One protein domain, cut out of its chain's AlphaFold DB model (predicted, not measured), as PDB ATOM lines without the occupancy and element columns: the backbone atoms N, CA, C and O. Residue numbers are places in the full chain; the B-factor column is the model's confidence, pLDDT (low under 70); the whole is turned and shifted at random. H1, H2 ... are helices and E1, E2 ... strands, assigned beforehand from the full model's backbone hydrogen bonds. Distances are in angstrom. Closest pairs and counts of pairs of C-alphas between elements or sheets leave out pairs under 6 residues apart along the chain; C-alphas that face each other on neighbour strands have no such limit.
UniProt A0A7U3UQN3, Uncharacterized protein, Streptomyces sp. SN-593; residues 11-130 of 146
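AT A GLANCE: This is residues 11 to 130 of the 146 residues of an uncharacterized protein of Streptomyces sp. SN-593 (UniProt A0A7U3UQN3). Two small three-stranded sheets, E4 E6 E5 and E1 E2 E3, come near each other at their edge strands E4 and E3, and helix H3 packs in the angle between them. H1 packs on the opposite face of the sheet E1 E2 E3, and the helical hairpin of H4 and H5 lies away from H3, near the Gly 57 end of E4. The printed part has 120 residues, with five named helices and six named strands in the order E1 H1 H2 E2 E3 E4 H3 E5 E6 H4 H5. Both sheets are antiparallel, and the class is mixed, helices and strands. The whole is compact, with a radius of gyration of the C-alphas of 13.8 A, and rounded, spanning 37 by 32 by 25 A.

IN THESE COORDINATES: E4, residues 57 to 62, is 16.8 A long and begins at C-alpha 57 (-20.936, -5.638, 51.868). E6, residues 96 to 101, measures 16.7 A, and E5 is residues 85 to 88. H3, residues 65 to 75, measures 15.3 A. E1, residues 11 to 13, begins at C-alpha 11 (-32.042, -4.128, 36.568); E2, residues 37 to 41, measures 12.6 A, and E3, residues 44 to 48, 12.7 A. H1 is residues 20 to 26, H2 30 to 35 and H4 111 to 117. H5, residues 122 to 130, measures 12.4 A and ends at C-alpha 130 (-26.643, 13.092, 66.308).

HOW THE PARTS SIT: E6 is the inner strand between E4, with N 60 and O 98 at 2.8 A, and E5, with N 87 and O 97 at 2.9 A; E5 and E6 form a hairpin. H3 is on this sheet, two layers, at a height over the sheet of 8.6 A, along the strands; its closest C-alphas to E6 are Ile 65 and Gln 96, 6.0 A. E4, H3 and E5 form a split strand-helix-strand unit, two strands running the same way with E6 between them, its crossover right-handed. The closest C-alphas of E3 and E4 are Ala 48 and Met 60, 7.1 A. E2 pairs with E1, N 12 and O 38 at 2.8 A, and in a hairpin with E3, N 39 and O 46 at 2.8 A. H3 is also on this sheet, over E2, and H1 is on the opposite face; H2 only grazes it with residues 33 to 35. H4 and H5 touch at Ala 112 and Ile 125, C-alphas 6.1 A apart, at a shallow tilt of 19 degrees, opposite ways. Every O i to N i+4 pair is within hydrogen-bond range in H1, H4 and H5; H3 has 6 of 7, and H2 0 of 2 but 3 of 3 O i to N i+3 pairs.

THE WHOLE: The C-alphas of Gly 77 and Glu 130 are the two farthest apart, 38.3 A. The printed part has no cut and no long link. Mean pLDDT of the printed part is 92.9, with residues 92 to 94 and 108 to 109 under 70.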
ATOM      1  N   LEU A  11     -33.034  -5.185  36.455       97.25
ATOM      2  CA  LEU A  11     -32.042  -4.128  36.568       97.25
ATOM      3  C   LEU A  11     -32.468  -2.900  35.762       97.25
ATOM      4  O   LEU A  11     -33.086  -2.995  34.697       97.25
ATOM      5  N   VAL A  12     -32.140  -1.737  36.300       97.25
ATOM      6  CA  VAL A  12     -32.264  -0.428  35.662       97.25
ATOM      7  C   VAL A  12     -31.005   0.391  35.968       97.25
ATOM      8  O   VAL A  12     -30.278   0.058  36.909       97.25
ATOM      9  N   PRO A  13     -30.727   1.468  35.214       97.94
ATOM     10  CA  PRO A  13     -29.651   2.388  35.564       97.94
ATOM     11  C   PRO A  13     -29.736   2.877  37.018       97.94
ATOM     12  O   PRO A  13     -30.824   3.188  37.503       97.94
ATOM     13  N   ALA A  14     -28.586   2.968  37.693       97.75
ATOM     14  CA  ALA A  14     -28.482   3.356  39.103       97.75
ATOM     15  C   ALA A  14     -29.198   4.672  39.432       97.75
ATOM     16  O   ALA A  14     -29.938   4.739  40.406       97.75
ATOM     17  N   TYR A  15     -29.033   5.689  38.582       97.31
ATOM     18  CA  TYR A  15     -29.614   7.022  38.777       97.31
ATOM     19  C   TYR A  15     -31.152   7.044  38.749       97.31
ATOM     20  O   TYR A  15     -31.753   8.057  39.092       97.31
ATOM     21  N   LEU A  16     -31.807   5.952  38.335       97.25
ATOM     22  CA  LEU A  16     -33.263   5.820  38.411       97.25
ATOM     23  C   LEU A  16     -33.746   5.322  39.778       97.25
ATOM     24  O   LEU A  16     -34.952   5.355  40.018       97.25
ATOM     25  N   ALA A  17     -32.857   4.831  40.648       97.69
ATOM     26  CA  ALA A  17     -33.213   4.385  41.990       97.69
ATOM     27  C   ALA A  17     -33.594   5.569  42.889       97.69
ATOM     28  O   ALA A  17     -32.923   6.601  42.897       97.69
ATOM     29  N   TYR A  18     -34.663   5.420  43.672       97.00
ATOM     30  CA  TYR A  18     -35.188   6.509  44.511       97.00
ATOM     31  C   TYR A  18     -34.224   6.945  45.614       97.00
ATOM     32  O   TYR A  18     -34.234   8.095  46.051       97.00
ATOM     33  N   ASP A  19     -33.382   6.024  46.060       96.81
ATOM     34  CA  ASP A  19     -32.358   6.214  47.075       96.81
ATOM     35  C   ASP A  19     -30.973   6.521  46.478       96.81
ATOM     36  O   ASP A  19     -30.002   6.603  47.231       96.81
ATOM     37  N   PHE A  20     -30.859   6.775  45.166       97.94
ATOM     38  CA  PHE A  20     -29.576   7.093  44.527       97.94
ATOM     39  C   PHE A  20     -28.885   8.300  45.170       97.94
ATOM     40  O   PHE A  20     -27.788   8.186  45.714       97.94
ATOM     41  N   GLU A  21     -29.573   9.442  45.200       97.56
ATOM     42  CA  GLU A  21     -29.068  10.680  45.808       97.56
ATOM     43  C   GLU A  21     -28.837  10.544  47.316       97.56
ATOM     44  O   GLU A  21     -28.028  11.258  47.911       97.56
ATOM     45  N   HIS A  22     -29.561   9.629  47.964       95.94
ATOM     46  CA  HIS A  22     -29.328   9.322  49.365       95.94
ATOM     47  C   HIS A  22     -27.971   8.637  49.542       95.94
ATOM     48  O   HIS A  22     -27.153   9.134  50.314       95.94
ATOM     49  N   PHE A  23     -27.691   7.569  48.792       96.94
ATOM     50  CA  PHE A  23     -26.394   6.890  48.839       96.94
ATOM     51  C   PHE A  23     -25.241   7.787  48.384       96.94
ATOM     52  O   PHE A  23     -24.194   7.771  49.028       96.94
ATOM     53  N   ALA A  24     -25.439   8.625  47.364       97.12
ATOM     54  CA  ALA A  24     -24.416   9.559  46.891       97.12
ATOM     55  C   ALA A  24     -23.909  10.515  47.976       97.12
ATOM     56  O   ALA A  24     -22.728  10.845  48.004       97.12
ATOM     57  N   ARG A  25     -24.780  10.915  48.909       96.75
ATOM     58  CA  ARG A  25     -24.394  11.757  50.051       96.75
ATOM     59  C   ARG A  25     -23.773  10.984  51.210       96.75
ATOM     60  O   ARG A  25     -23.115  11.594  52.046       96.75
ATOM     61  N   LEU A  26     -24.045   9.684  51.320       96.50
ATOM     62  CA  LEU A  26     -23.591   8.880  52.454       96.50
ATOM     63  C   LEU A  26     -22.250   8.205  52.204       96.50
ATOM     64  O   LEU A  26     -21.490   8.055  53.154       96.50
ATOM     65  N   LEU A  27     -21.967   7.767  50.978       97.81
ATOM     66  CA  LEU A  27     -20.781   6.967  50.677       97.81
ATOM     67  C   LEU A  27     -19.484   7.762  50.879       97.81
ATOM     68  O   LEU A  27     -19.375   8.914  50.471       97.81
ATOM     69  N   ALA A  28     -18.488   7.115  51.489       97.94
ATOM     70  CA  ALA A  28     -17.122   7.630  51.578       97.94
ATOM     71  C   ALA A  28     -16.423   7.643  50.208       97.94
ATOM     72  O   ALA A  28     -15.599   8.513  49.946       97.94
ATOM     73  N   ASP A  29     -16.780   6.690  49.343       97.44
ATOM     74  CA  ASP A  29     -16.299   6.580  47.968       97.44
ATOM     75  C   ASP A  29     -17.480   6.679  46.981       97.44
ATOM     76  O   ASP A  29     -18.181   5.686  46.740       97.44
ATOM     77  N   PRO A  30     -17.743   7.872  46.413       95.94
ATOM     78  CA  PRO A  30     -18.811   8.067  45.435       95.94
ATOM     79  C   PRO A  30     -18.597   7.316  44.114       95.94
ATOM     80  O   PRO A  30     -19.568   7.078  43.393       95.94
ATOM     81  N   GLU A  31     -17.367   6.907  43.779       96.94
ATOM     82  CA  GLU A  31     -17.076   6.214  42.516       96.94
ATOM     83  C   GLU A  31     -17.728   4.825  42.453       96.94
ATOM     84  O   GLU A  31     -18.028   4.327  41.363       96.94
ATOM     85  N   LEU A  32     -18.079   4.243  43.609       97.38
ATOM     86  CA  LEU A  32     -18.876   3.015  43.701       97.38
ATOM     87  C   LEU A  32     -20.231   3.124  42.985       97.38
ATOM     88  O   LEU A  32     -20.764   2.112  42.525       97.38
ATOM     89  N   LEU A  33     -20.778   4.335  42.829       97.81
ATOM     90  CA  LEU A  33     -22.031   4.553  42.102       97.81
ATOM     91  C   LEU A  33     -21.922   4.245  40.606       97.81
ATOM     92  O   LEU A  33     -22.940   3.932  39.987       97.81
ATOM     93  N   ARG A  34     -20.715   4.265  40.022       96.88
ATOM     94  CA  ARG A  34     -20.505   3.871  38.616       96.88
ATOM     95  C   ARG A  34     -20.755   2.381  38.384       96.88
ATOM     96  O   ARG A  34     -21.139   1.998  37.284       96.88
ATOM     97  N   GLY A  35     -20.531   1.555  39.408       96.81
ATOM     98  CA  GLY A  35     -20.810   0.117  39.389       96.81
ATOM     99  C   GLY A  35     -22.138  -0.267  40.048       96.81
ATOM    100  O   GLY A  35     -22.466  -1.450  40.103       96.81
ATOM    101  N   ALA A  36     -22.886   0.704  40.576       98.31
ATOM    102  CA  ALA A  36     -24.183   0.457  41.187       98.31
ATOM    103  C   ALA A  36     -25.252   0.167  40.132       98.31
ATOM    104  O   ALA A  36     -25.162   0.587  38.976       98.31
ATOM    105  N   VAL A  37     -26.299  -0.539  40.549       98.50
ATOM    106  CA  VAL A  37     -27.458  -0.846  39.705       98.50
ATOM    107  C   VAL A  37     -28.738  -0.571  40.474       98.50
ATOM    108  O   VAL A  37     -28.829  -0.826  41.674       98.50
ATOM    109  N   GLY A  38     -29.749  -0.046  39.789       98.12
ATOM    110  CA  GLY A  38     -31.090   0.013  40.351       98.12
ATOM    111  C   GLY A  38     -31.754  -1.351  40.196       98.12
ATOM    112  O   GLY A  38     -31.810  -1.896  39.094       98.12
ATOM    113  N   VAL A  39     -32.292  -1.897  41.278       97.25
ATOM    114  CA  VAL A  39     -33.113  -3.107  41.257       97.25
ATOM    115  C   VAL A  39     -34.565  -2.673  41.364       97.25
ATOM    116  O   VAL A  39     -35.027  -2.225  42.413       97.25
ATOM    117  N   ARG A  40     -35.300  -2.768  40.256       95.69
ATOM    118  CA  ARG A  40     -36.718  -2.411  40.221       95.69
ATOM    119  C   ARG A  40     -37.567  -3.633  40.501       95.69
ATOM    120  O   ARG A  40     -37.751  -4.464  39.614       95.69
ATOM    121  N   VAL A  41     -38.140  -3.673  41.697       88.88
ATOM    122  CA  VAL A  41     -39.227  -4.586  42.051       88.88
ATOM    123  C   VAL A  41     -40.537  -3.814  41.916       88.88
ATOM    124  O   VAL A  41     -40.706  -2.734  42.486       88.88
ATOM    125  N   HIS A  42     -41.447  -4.304  41.075       83.00
ATOM    126  CA  HIS A  42     -42.635  -3.563  40.647       83.00
ATOM    127  C   HIS A  42     -42.324  -2.169  40.055       83.00
ATOM    128  O   HIS A  42     -41.846  -2.049  38.922       83.00
ATOM    129  N   ARG A  43     -42.631  -1.104  40.809       83.56
ATOM    130  CA  ARG A  43     -42.485   0.304  40.402       83.56
ATOM    131  C   ARG A  43     -41.408   1.058  41.180       83.56
ATOM    132  O   ARG A  43     -41.106   2.176  40.790       83.56
ATOM    133  N   ALA A  44     -40.821   0.455  42.214       88.38
ATOM    134  CA  ALA A  44     -39.875   1.117  43.103       88.38
ATOM    135  C   ALA A  44     -38.450   0.580  42.874       88.38
ATOM    136  O   ALA A  44     -38.118  -0.498  43.365       88.38
ATOM    137  N   PRO A  45     -37.615   1.267  42.074       94.75
ATOM    138  CA  PRO A  45     -36.195   0.956  41.985       94.75
ATOM    139  C   PRO A  45     -35.465   1.383  43.262       94.75
ATOM    140  O   PRO A  45     -35.502   2.555  43.638       94.75
ATOM    141  N   LEU A  46     -34.782   0.426  43.889       96.31
ATOM    142  CA  LEU A  46     -33.866   0.652  45.009       96.31
ATOM    143  C   LEU A  46     -32.435   0.336  44.579       96.31
ATOM    144  O   LEU A  46     -32.213  -0.521  43.719       96.31
ATOM    145  N   LEU A  47     -31.465   1.037  45.149       98.19
ATOM    146  CA  LEU A  47     -30.076   0.951  44.727       98.19
ATOM    147  C   LEU A  47     -29.369  -0.260  45.349       98.19
ATOM    148  O   LEU A  47     -29.314  -0.419  46.568       98.19
ATOM    149  N   ALA A  48     -28.747  -1.082  44.509       98.38
ATOM    150  CA  ALA A  48     -27.747  -2.057  44.924       98.38
ATOM    151  C   ALA A  48     -26.352  -1.476  44.651       98.38
ATOM    152  O   ALA A  48     -25.960  -1.267  43.502       98.38
ATOM    153  N   VAL A  49     -25.612  -1.181  45.722       98.50
ATOM    154  CA  VAL A  49     -24.257  -0.609  45.649       98.50
ATOM    155  C   VAL A  49     -23.213  -1.722  45.787       98.50
ATOM    156  O   VAL A  49     -23.251  -2.438  46.801       98.50
ATOM    157  N   PRO A  50     -22.273  -1.860  44.835       98.56
ATOM    158  CA  PRO A  50     -21.239  -2.885  44.891       98.56
ATOM    159  C   PRO A  50     -20.331  -2.696  46.109       98.56
ATOM    160  O   PRO A  50     -20.272  -1.621  46.709       98.56
ATOM    161  N   ILE A  51     -19.605  -3.746  46.473       98.56
ATOM    162  CA  ILE A  51     -18.454  -3.614  47.367       98.56
ATOM    163  C   ILE A  51     -17.297  -2.899  46.657       98.56
ATOM    164  O   ILE A  51     -17.211  -2.901  45.426       98.56
ATOM    165  N   GLY A  52     -16.376  -2.343  47.438       97.19
ATOM    166  CA  GLY A  52     -15.180  -1.670  46.940       97.19
ATOM    167  C   GLY A  52     -14.720  -0.567  47.888       97.19
ATOM    168  O   GLY A  52     -15.486  -0.111  48.737       97.19
ATOM    169  N   GLY A  53     -13.452  -0.168  47.772       94.44
ATOM    170  CA  GLY A  53     -12.840   0.752  48.731       94.44
ATOM    171  C   GLY A  53     -12.983   0.213  50.158       94.44
ATOM    172  O   GLY A  53     -12.514  -0.881  50.463       94.44
ATOM    173  N   THR A  54     -13.675   0.963  51.015       95.50
ATOM    174  CA  THR A  54     -13.974   0.581  52.406       95.50
ATOM    175  C   THR A  54     -15.323  -0.124  52.589       95.50
ATOM    176  O   THR A  54     -15.603  -0.618  53.680       95.50
ATOM    177  N   ARG A  55     -16.171  -0.204  51.553       97.88
ATOM    178  CA  ARG A  55     -17.472  -0.886  51.611       97.88
ATOM    179  C   ARG A  55     -17.279  -2.393  51.471       97.88
ATOM    180  O   ARG A  55     -16.897  -2.876  50.405       97.88
ATOM    181  N   LEU A  56     -17.602  -3.133  52.528       98.12
ATOM    182  CA  LEU A  56     -17.333  -4.574  52.626       98.12
ATOM    183  C   LEU A  56     -18.529  -5.458  52.258       98.12
ATOM    184  O   LEU A  56     -18.364  -6.654  52.017       98.12
ATOM    185  N   GLY A  57     -19.731  -4.893  52.204       97.69
ATOM    186  CA  GLY A  57     -20.936  -5.638  51.868       97.69
ATOM    187  C   GLY A  57     -22.133  -4.741  51.608       97.69
ATOM    188  O   GLY A  57     -22.056  -3.510  51.664       97.69
ATOM    189  N   GLY A  58     -23.264  -5.372  51.330       96.69
ATOM    190  CA  GLY A  58     -24.533  -4.692  51.146       96.69
ATOM    191  C   GLY A  58     -25.710  -5.628  51.353       96.69
ATOM    192  O   GLY A  58     -25.552  -6.841  51.470       96.69
ATOM    193  N   SER A  59     -26.891  -5.033  51.463       95.19
ATOM    194  CA  SER A  59     -28.126  -5.763  51.696       95.19
ATOM    195  C   SER A  59     -29.307  -5.021  51.089       95.19
ATOM    196  O   SER A  59     -29.370  -3.794  51.191       95.19
ATOM    197  N   MET A  60     -30.270  -5.755  50.540       94.06
ATOM    198  CA  MET A  60     -31.546  -5.230  50.058       94.06
ATOM    199  C   MET A  60     -32.692  -6.032  50.671       94.06
ATOM    200  O   MET A  60     -32.717  -7.255  50.568       94.06
ATOM    201  N   SER A  61     -33.627  -5.346  51.330       91.94
ATOM    202  CA  SER A  61     -34.831  -5.975  51.888       91.94
ATOM    203  C   SER A  61     -35.891  -6.144  50.803       91.94
ATOM    204  O   SER A  61     -36.149  -5.207  50.050       91.94
ATOM    205  N   ILE A  62     -36.485  -7.332  50.727       91.00
ATOM    206  CA  ILE A  62     -37.470  -7.736  49.724       91.00
ATOM    207  C   ILE A  62     -38.588  -8.509  50.423       91.00
ATOM    208  O   ILE A  62     -38.320  -9.461  51.143       91.00
ATOM    209  N   ASP A  63     -39.845  -8.151  50.183       88.25
ATOM    210  CA  ASP A  63     -40.963  -8.701  50.966       88.25
ATOM    211  C   ASP A  63     -41.262 -10.184  50.687       88.25
ATOM    212  O   ASP A  63     -41.743 -10.893  51.566       88.25
ATOM    213  N   LEU A  64     -40.972 -10.682  49.479       89.38
ATOM    214  CA  LEU A  64     -41.314 -12.046  49.058       89.38
ATOM    215  C   LEU A  64     -40.073 -12.851  48.663       89.38
ATOM    216  O   LEU A  64     -39.245 -12.375  47.888       89.38
ATOM    217  N   ILE A  65     -40.001 -14.113  49.102       91.75
ATOM    218  CA  ILE A  65     -38.878 -15.020  48.800       91.75
ATOM    219  C   ILE A  65     -38.637 -15.211  47.306       91.75
ATOM    220  O   ILE A  65     -37.519 -15.022  46.840       91.75
ATOM    221  N   VAL A  66     -39.700 -15.419  46.531       92.38
ATOM    222  CA  VAL A  66     -39.610 -15.573  45.072       92.38
ATOM    223  C   VAL A  66     -39.072 -14.325  44.362       92.38
ATOM    224  O   VAL A  66     -38.522 -14.416  43.268       92.38
ATOM    225  N   LEU A  67     -39.242 -13.137  44.956       92.88
ATOM    226  CA  LEU A  67     -38.668 -11.898  44.427       92.88
ATOM    227  C   LEU A  67     -37.211 -11.753  44.869       92.88
ATOM    228  O   LEU A  67     -36.388 -11.321  44.067       92.88
ATOM    229  N   ALA A  68     -36.882 -12.146  46.100       94.56
ATOM    230  CA  ALA A  68     -35.518 -12.117  46.618       94.56
ATOM    231  C   ALA A  68     -34.585 -13.049  45.829       94.56
ATOM    232  O   ALA A  68     -33.497 -12.629  45.452       94.56
ATOM    233  N   GLU A  69     -35.039 -14.259  45.493       95.94
ATOM    234  CA  GLU A  69     -34.308 -15.197  44.625       95.94
ATOM    235  C   GLU A  69     -34.062 -14.607  43.230       95.94
ATOM    236  O   GLU A  69     -32.949 -14.635  42.718       95.94
ATOM    237  N   LYS A  70     -35.065 -13.954  42.635       96.19
ATOM    238  CA  LYS A  70     -34.886 -13.282  41.338       96.19
ATOM    239  C   LYS A  70     -33.913 -12.109  41.412       96.19
ATOM    240  O   LYS A  70     -33.173 -11.876  40.465       96.19
ATOM    241  N   VAL A  71     -33.920 -11.350  42.505       96.69
ATOM    242  CA  VAL A  71     -32.942 -10.275  42.721       96.69
ATOM    243  C   VAL A  71     -31.539 -10.853  42.905       96.69
ATOM    244  O   VAL A  71     -30.604 -10.324  42.310       96.69
ATOM    245  N   HIS A  72     -31.398 -11.942  43.660       97.88
ATOM    246  CA  HIS A  72     -30.146 -12.687  43.771       97.88
ATOM    247  C   HIS A  72     -29.613 -13.060  42.380       97.88
ATOM    248  O   HIS A  72     -28.487 -12.698  42.046       97.88
ATOM    249  N   ASP A  73     -30.441 -13.679  41.539       97.81
ATOM    250  CA  ASP A  73     -30.035 -14.115  40.200       97.81
ATOM    251  C   ASP A  73     -29.664 -12.949  39.275       97.81
ATOM    252  O   ASP A  73     -28.760 -13.074  38.455       97.81
ATOM    253  N   LEU A  74     -30.322 -11.793  39.416       97.75
ATOM    254  CA  LEU A  74     -29.977 -10.586  38.658       97.75
ATOM    255  C   LEU A  74     -28.618 -10.000  39.049       97.75
ATOM    256  O   LEU A  74     -27.964  -9.383  38.209       97.75
ATOM    257  N   LEU A  75     -28.225 -10.126  40.317       98.38
ATOM    258  CA  LEU A  75     -26.941  -9.627  40.810       98.38
ATOM    259  C   LEU A  75     -25.813 -10.650  40.623       98.38
ATOM    260  O   LEU A  75     -24.640 -10.272  40.611       98.38
ATOM    261  N   LEU A  76     -26.153 -11.931  40.463       98.12
ATOM    262  CA  LEU A  76     -25.191 -13.010  40.300       98.12
ATOM    263  C   LEU A  76     -24.298 -12.775  39.073       98.12
ATOM    264  O   LEU A  76     -24.765 -12.554  37.959       98.12
ATOM    265  N   GLY A  77     -22.983 -12.824  39.289       95.12
ATOM    266  CA  GLY A  77     -21.984 -12.602  38.240       95.12
ATOM    267  C   GLY A  77     -21.711 -11.129  37.912       95.12
ATOM    268  O   GLY A  77     -20.768 -10.848  37.169       95.12
ATOM    269  N   LEU A  78     -22.454 -10.175  38.487       98.00
ATOM    270  CA  LEU A  78     -22.110  -8.760  38.372       98.00
ATOM    271  C   LEU A  78     -20.880  -8.433  39.224       98.00
ATOM    272  O   LEU A  78     -20.764  -8.813  40.394       98.00
ATOM    273  N   ARG A  79     -19.952  -7.665  38.646       97.56
ATOM    274  CA  ARG A  79     -18.757  -7.201  39.357       97.56
ATOM    275  C   ARG A  79     -19.166  -6.369  40.577       97.56
ATOM    276  O   ARG A  79     -19.928  -5.419  40.450       97.56
ATOM    277  N   GLY A  80     -18.603  -6.704  41.739       97.62
ATOM    278  CA  GLY A  80     -18.862  -5.992  42.994       97.62
ATOM    279  C   GLY A  80     -20.001  -6.565  43.843       97.62
ATOM    280  O   GLY A  80     -20.285  -6.015  44.905       97.62
ATOM    281  N   PHE A  81     -20.600  -7.689  43.438       98.38
ATOM    282  CA  PHE A  81     -21.635  -8.395  44.205       98.38
ATOM    283  C   PHE A  81     -21.242  -9.857  44.507       98.38
ATOM    284  O   PHE A  81     -21.942 -10.778  44.090       98.38
ATOM    285  N   PRO A  82     -20.105 -10.115  45.184       98.12
ATOM    286  CA  PRO A  82     -19.707 -11.480  45.525       98.12
ATOM    287  C   PRO A  82     -20.548 -12.049  46.674       98.12
ATOM    288  O   PRO A  82     -21.211 -11.306  47.400       98.12
ATOM    289  N   ASP A  83     -20.463 -13.365  46.868       97.56
ATOM    290  CA  ASP A  83     -21.019 -14.083  48.022       97.56
ATOM    291  C   ASP A  83     -22.496 -13.766  48.298       97.56
ATOM    292  O   ASP A  83     -22.892 -13.539  49.442       97.56
ATOM    293  N   LEU A  84     -23.311 -13.707  47.243       98.00
ATOM    294  CA  LEU A  84     -24.737 -13.418  47.350       98.00
ATOM    295  C   LEU A  84     -25.466 -14.469  48.197       98.00
ATOM    296  O   LEU A  84     -25.217 -15.671  48.096       98.00
ATOM    297  N   ARG A  85     -26.369 -14.000  49.060       97.31
ATOM    298  CA  ARG A  85     -27.149 -14.828  49.990       97.31
ATOM    299  C   ARG A  85     -28.569 -14.296  50.085       97.31
ATOM    300  O   ARG A  85     -28.761 -13.087  50.182       97.31
ATOM    301  N   VAL A  86     -29.546 -15.194  50.144       96.50
ATOM    302  CA  VAL A  86     -30.933 -14.863  50.495       96.50
ATOM    303  C   VAL A  86     -31.199 -15.369  51.905       96.50
ATOM    304  O   VAL A  86     -31.010 -16.550  52.186       96.50
ATOM    305  N   LEU A  87     -31.588 -14.467  52.802       93.56
ATOM    306  CA  LEU A  87     -31.769 -14.757  54.222       93.56
ATOM    307  C   LEU A  87     -33.116 -14.226  54.714       93.56
ATOM    308  O   LEU A  87     -33.552 -13.170  54.254       93.56
ATOM    309  N   PRO A  88     -33.745 -14.872  55.708       89.50
ATOM    310  CA  PRO A  88     -34.870 -14.277  56.413       89.50
ATOM    311  C   PRO A  88     -34.473 -12.937  57.043       89.50
ATOM    312  O   PRO A  88     -33.393 -12.810  57.627       89.50
ATOM    313  N   SER A  89     -35.353 -11.938  56.955       81.19
ATOM    314  CA  SER A  89     -35.149 -10.666  57.649       81.19
ATOM    315  C   SER A  89     -35.121 -10.884  59.167       81.19
ATOM    316  O   SER A  89     -35.996 -11.570  59.700       81.19
ATOM    317  N   PRO A  90     -34.170 -10.274  59.901       70.81
ATOM    318  CA  PRO A  90     -34.129 -10.357  61.360       70.81
ATOM    319  C   PRO A  90     -35.240  -9.533  62.040       70.81
ATOM    320  O   PRO A  90     -35.420  -9.624  63.255       70.81
ATOM    321  N   TYR A  91     -35.983  -8.711  61.289       70.50
ATOM    322  CA  TYR A  91     -37.071  -7.886  61.815       70.50
ATOM    323  C   TYR A  91     -38.423  -8.605  61.706       70.50
ATOM    324  O   TYR A  91     -38.701  -9.284  60.722       70.50
ATOM    325  N   ARG A  92     -39.293  -8.416  62.713       58.16
ATOM    326  CA  ARG A  92     -40.555  -9.171  62.902       58.16
ATOM    327  C   ARG A  92     -41.567  -9.070  61.748       58.16
ATOM    328  O   ARG A  92     -42.501  -9.862  61.707       58.16
ATOM    329  N   SER A  93     -41.396  -8.145  60.805       56.59
ATOM    330  CA  SER A  93     -42.211  -8.028  59.593       56.59
ATOM    331  C   SER A  93     -41.610  -8.843  58.435       56.59
ATOM    332  O   SER A  93     -41.076  -8.275  57.489       56.59
ATOM    333  N   GLY A  94     -41.639 -10.172  58.576       58.44
ATOM    334  CA  GLY A  94     -41.691 -11.221  57.538       58.44
ATOM    335  C   GLY A  94     -41.132 -11.007  56.121       58.44
ATOM    336  O   GLY A  94     -41.747 -11.509  55.187       58.44
ATOM    337  N   GLY A  95     -40.011 -10.311  55.932       83.25
ATOM    338  CA  GLY A  95     -39.354 -10.164  54.627       83.25
ATOM    339  C   GLY A  95     -38.154 -11.096  54.439       83.25
ATOM    340  O   GLY A  95     -37.743 -11.821  55.347       83.25
ATOM    341  N   GLN A  96     -37.550 -11.028  53.261       91.69
ATOM    342  CA  GLN A  96     -36.238 -11.582  52.941       91.69
ATOM    343  C   GLN A  96     -35.212 -10.463  52.762       91.69
ATOM    344  O   GLN A  96     -35.549  -9.314  52.479       91.69
ATOM    345  N   VAL A  97     -33.941 -10.805  52.900       93.00
ATOM    346  CA  VAL A  97     -32.814  -9.916  52.649       93.00
ATOM    347  C   VAL A  97     -31.891 -10.596  51.655       93.00
ATOM    348  O   VAL A  97     -31.441 -11.718  51.884       93.00
ATOM    349  N   VAL A  98     -31.603  -9.905  50.556       96.19
ATOM    350  CA  VAL A  98     -30.521 -10.273  49.643       96.19
ATOM    351  C   VAL A  98     -29.264  -9.568  50.131       96.19
ATOM    352  O   VAL A  98     -29.196  -8.342  50.074       96.19
ATOM    353  N   GLU A  99     -28.294 -10.318  50.646       96.88
ATOM    354  CA  GLU A  99     -26.993  -9.808  51.092       96.88
ATOM    355  C   GLU A  99     -25.891 -10.156  50.096       96.88
ATOM    356  O   GLU A  99     -25.945 -11.202  49.457       96.88
ATOM    357  N   TRP A 100     -24.857  -9.319  50.019       98.38
ATOM    358  CA  TRP A 100     -23.629  -9.586  49.264       98.38
ATOM    359  C   TRP A 100     -22.395  -9.095  50.025       98.38
ATOM    360  O   TRP A 100     -22.489  -8.238  50.911       98.38
ATOM    361  N   GLY A 101     -21.230  -9.628  49.662       98.19
ATOM    362  CA  GLY A 101     -19.950  -9.345  50.306       98.19
ATOM    363  C   GLY A 101     -19.794 -10.029  51.664       98.19
ATOM    364  O   GLY A 101     -20.405 -11.068  51.937       98.19
ATOM    365  N   ALA A 102     -18.978  -9.431  52.529       97.12
ATOM    366  CA  ALA A 102     -18.715  -9.934  53.873       97.12
ATOM    367  C   ALA A 102     -19.981  -9.934  54.757       97.12
ATOM    368  O   ALA A 102     -21.032  -9.400  54.396       97.12
ATOM    369  N   ARG A 103     -19.894 -10.547  55.942       93.00
ATOM    370  CA  ARG A 103     -20.988 -10.531  56.925       93.00
ATOM    371  C   ARG A 103     -20.917  -9.245  57.755       93.00
ATOM    372  O   ARG A 103     -19.834  -8.935  58.254       93.00
ATOM    373  N   PRO A 104     -22.028  -8.504  57.915       89.69
ATOM    374  CA  PRO A 104     -22.027  -7.312  58.751       89.69
ATOM    375  C   PRO A 104     -21.783  -7.684  60.224       89.69
ATOM    376  O   PRO A 104     -22.090  -8.811  60.628       89.69
ATOM    377  N   PRO A 105     -21.279  -6.747  61.051       87.06
ATOM    378  CA  PRO A 105     -21.190  -6.937  62.496       87.06
ATOM    379  C   PRO A 105     -22.535  -7.387  63.085       87.06
ATOM    380  O   PRO A 105     -23.577  -6.806  62.784       87.06
ATOM    381  N   SER A 106     -22.507  -8.427  63.924       78.75
ATOM    382  CA  SER A 106     -23.708  -9.060  64.488       78.75
ATOM    383  C   SER A 106     -24.362  -8.252  65.607       78.75
ATOM    384  O   SER A 106     -25.534  -8.472  65.903       78.75
ATOM    385  N   SER A 107     -23.628  -7.321  66.225       77.19
ATOM    386  CA  SER A 107     -24.164  -6.452  67.271       77.19
ATOM    387  C   SER A 107     -25.118  -5.417  66.663       77.19
ATOM    388  O   SER A 107     -24.676  -4.545  65.909       77.19
ATOM    389  N   PRO A 108     -26.421  -5.452  66.997       64.81
ATOM    390  CA  PRO A 108     -27.392  -4.493  66.481       64.81
ATOM    391  C   PRO A 108     -27.221  -3.087  67.078       64.81
ATOM    392  O   PRO A 108     -27.857  -2.159  66.591       64.81
ATOM    393  N   HIS A 109     -26.387  -2.926  68.113       68.69
ATOM    394  CA  HIS A 109     -26.194  -1.667  68.840       68.69
ATOM    395  C   HIS A 109     -24.986  -0.847  68.367       68.69
ATOM    396  O   HIS A 109     -24.815   0.281  68.822       68.69
ATOM    397  N   ASP A 110     -24.164  -1.375  67.456       83.00
ATOM    398  CA  ASP A 110     -23.012  -0.649  66.911       83.00
ATOM    399  C   ASP A 110     -23.319  -0.067  65.521       83.00
ATOM    400  O   ASP A 110     -22.852  -0.535  64.476       83.00
ATOM    401  N   ASP A 111     -24.161   0.970  65.513       86.06
ATOM    402  CA  ASP A 111     -24.565   1.683  64.297       86.06
ATOM    403  C   ASP A 111     -23.368   2.296  63.553       86.06
ATOM    404  O   ASP A 111     -23.384   2.376  62.319       86.06
ATOM    405  N   ALA A 112     -22.316   2.701  64.274       91.31
ATOM    406  CA  ALA A 112     -21.113   3.274  63.684       91.31
ATOM    407  C   ALA A 112     -20.297   2.207  62.947       91.31
ATOM    408  O   ALA A 112     -19.987   2.391  61.768       91.31
ATOM    409  N   ALA A 113     -20.008   1.064  63.580       92.19
ATOM    410  CA  ALA A 113     -19.302  -0.033  62.917       92.19
ATOM    411  C   ALA A 113     -20.087  -0.568  61.713       92.19
ATOM    412  O   ALA A 113     -19.502  -0.801  60.653       92.19
ATOM    413  N   ARG A 114     -21.417  -0.695  61.827       92.12
ATOM    414  CA  ARG A 114     -22.267  -1.073  60.686       92.12
ATOM    415  C   ARG A 114     -22.217  -0.042  59.562       92.12
ATOM    416  O   ARG A 114     -22.144  -0.418  58.396       92.12
ATOM    417  N   SER A 115     -22.229   1.246  59.884       94.69
ATOM    418  CA  SER A 115     -22.150   2.298  58.866       94.69
ATOM    419  C   SER A 115     -20.797   2.303  58.143       94.69
ATOM    420  O   SER A 115     -20.775   2.387  56.915       94.69
ATOM    421  N   ARG A 116     -19.685   2.111  58.868       96.12
ATOM    422  CA  ARG A 116     -18.349   1.932  58.266       96.12
ATOM    423  C   ARG A 116     -18.284   0.689  57.388       96.12
ATOM    424  O   ARG A 116     -17.778   0.760  56.277       96.12
ATOM    425  N   PHE A 117     -18.863  -0.424  57.843       96.69
ATOM    426  CA  PHE A 117     -18.962  -1.660  57.063       96.69
ATOM    427  C   PHE A 117     -19.669  -1.440  55.712       96.69
ATOM    428  O   PHE A 117     -19.226  -1.950  54.680       96.69
ATOM    429  N   TYR A 118     -20.736  -0.636  55.695       96.50
ATOM    430  CA  TYR A 118     -21.443  -0.249  54.470       96.50
ATOM    431  C   TYR A 118     -20.768   0.908  53.704       96.50
ATOM    432  O   TYR A 118     -21.322   1.388  52.712       96.50
ATOM    433  N   GLY A 119     -19.566   1.326  54.101       97.44
ATOM    434  CA  GLY A 119     -18.763   2.326  53.395       97.44
ATOM    435  C   GLY A 119     -19.312   3.746  53.483       97.44
ATOM    436  O   GLY A 119     -19.115   4.527  52.552       97.44
ATOM    437  N   TYR A 120     -20.042   4.086  54.547       97.56
ATOM    438  CA  TYR A 120     -20.468   5.467  54.776       97.56
ATOM    439  C   TYR A 120     -19.290   6.341  55.220       97.56
ATOM    440  O   TYR A 120     -18.374   5.869  55.890       97.56
ATOM    441  N   SER A 121     -19.318   7.617  54.838       97.62
ATOM    442  CA  SER A 121     -18.347   8.621  55.267       97.62
ATOM    443  C   SER A 121     -18.483   8.908  56.761       97.62
ATOM    444  O   SER A 121     -19.585   8.867  57.307       97.62
ATOM    445  N   GLU A 122     -17.382   9.258  57.429       96.75
ATOM    446  CA  GLU A 122     -17.414   9.588  58.863       96.75
ATOM    447  C   GLU A 122     -18.389  10.738  59.163       96.75
ATOM    448  O   GLU A 122     -19.190  10.635  60.087       96.75
ATOM    449  N   ALA A 123     -18.457  11.756  58.299       96.31
ATOM    450  CA  ALA A 123     -19.434  12.842  58.427       96.31
ATOM    451  C   ALA A 123     -20.897  12.348  58.380       96.31
ATOM    452  O   ALA A 123     -21.764  12.847  59.102       96.31
ATOM    453  N   ALA A 124     -21.201  11.352  57.541       95.94
ATOM    454  CA  ALA A 124     -22.527  10.741  57.499       95.94
ATOM    455  C   ALA A 124     -22.827   9.917  58.764       95.94
ATOM    456  O   ALA A 124     -23.968   9.915  59.242       95.94
ATOM    457  N   ILE A 125     -21.814   9.241  59.309       95.38
ATOM    458  CA  ILE A 125     -21.906   8.455  60.546       95.38
ATOM    459  C   ILE A 125     -22.193   9.369  61.738       95.38
ATOM    460  O   ILE A 125     -23.158   9.133  62.469       95.38
ATOM    461  N   GLU A 126     -21.418  10.440  61.889       94.75
ATOM    462  CA  GLU A 126     -21.585  11.451  62.939       94.75
ATOM    463  C   GLU A 126     -22.989  12.060  62.895       94.75
ATOM    464  O   GLU A 126     -23.727  12.019  63.884       94.75
ATOM    465  N   ARG A 127     -23.433  12.505  61.713       93.06
ATOM    466  CA  ARG A 127     -24.782  13.059  61.527       93.06
ATOM    467  C   ARG A 127     -25.881  12.076  61.932       93.06
ATOM    468  O   ARG A 127     -26.914  12.475  62.476       93.06
ATOM    469  N   ARG A 128     -25.704  10.785  61.644       88.25
ATOM    470  CA  ARG A 128     -26.679   9.754  62.021       88.25
ATOM    471  C   ARG A 128     -26.712   9.550  63.538       88.25
ATOM    472  O   ARG A 128     -27.808   9.441  64.091       88.25
ATOM    473  N   ALA A 129     -25.553   9.558  64.196       88.88
ATOM    474  CA  ALA A 129     -25.451   9.480  65.651       88.88
ATOM    475  C   ALA A 129     -26.146  10.674  66.333       88.88
ATOM    476  O   ALA A 129     -26.942  10.482  67.255       88.88
ATOM    477  N   GLU A 130     -25.953  11.891  65.817       90.06
ATOM    478  CA  GLU A 130     -26.643  13.092  66.308       90.06
ATOM    479  C   GLU A 130     -28.172  12.976  66.199       90.06
ATOM    480  O   GLU A 130     -28.905  13.299  67.139       90.06
TER     481      GLU A 130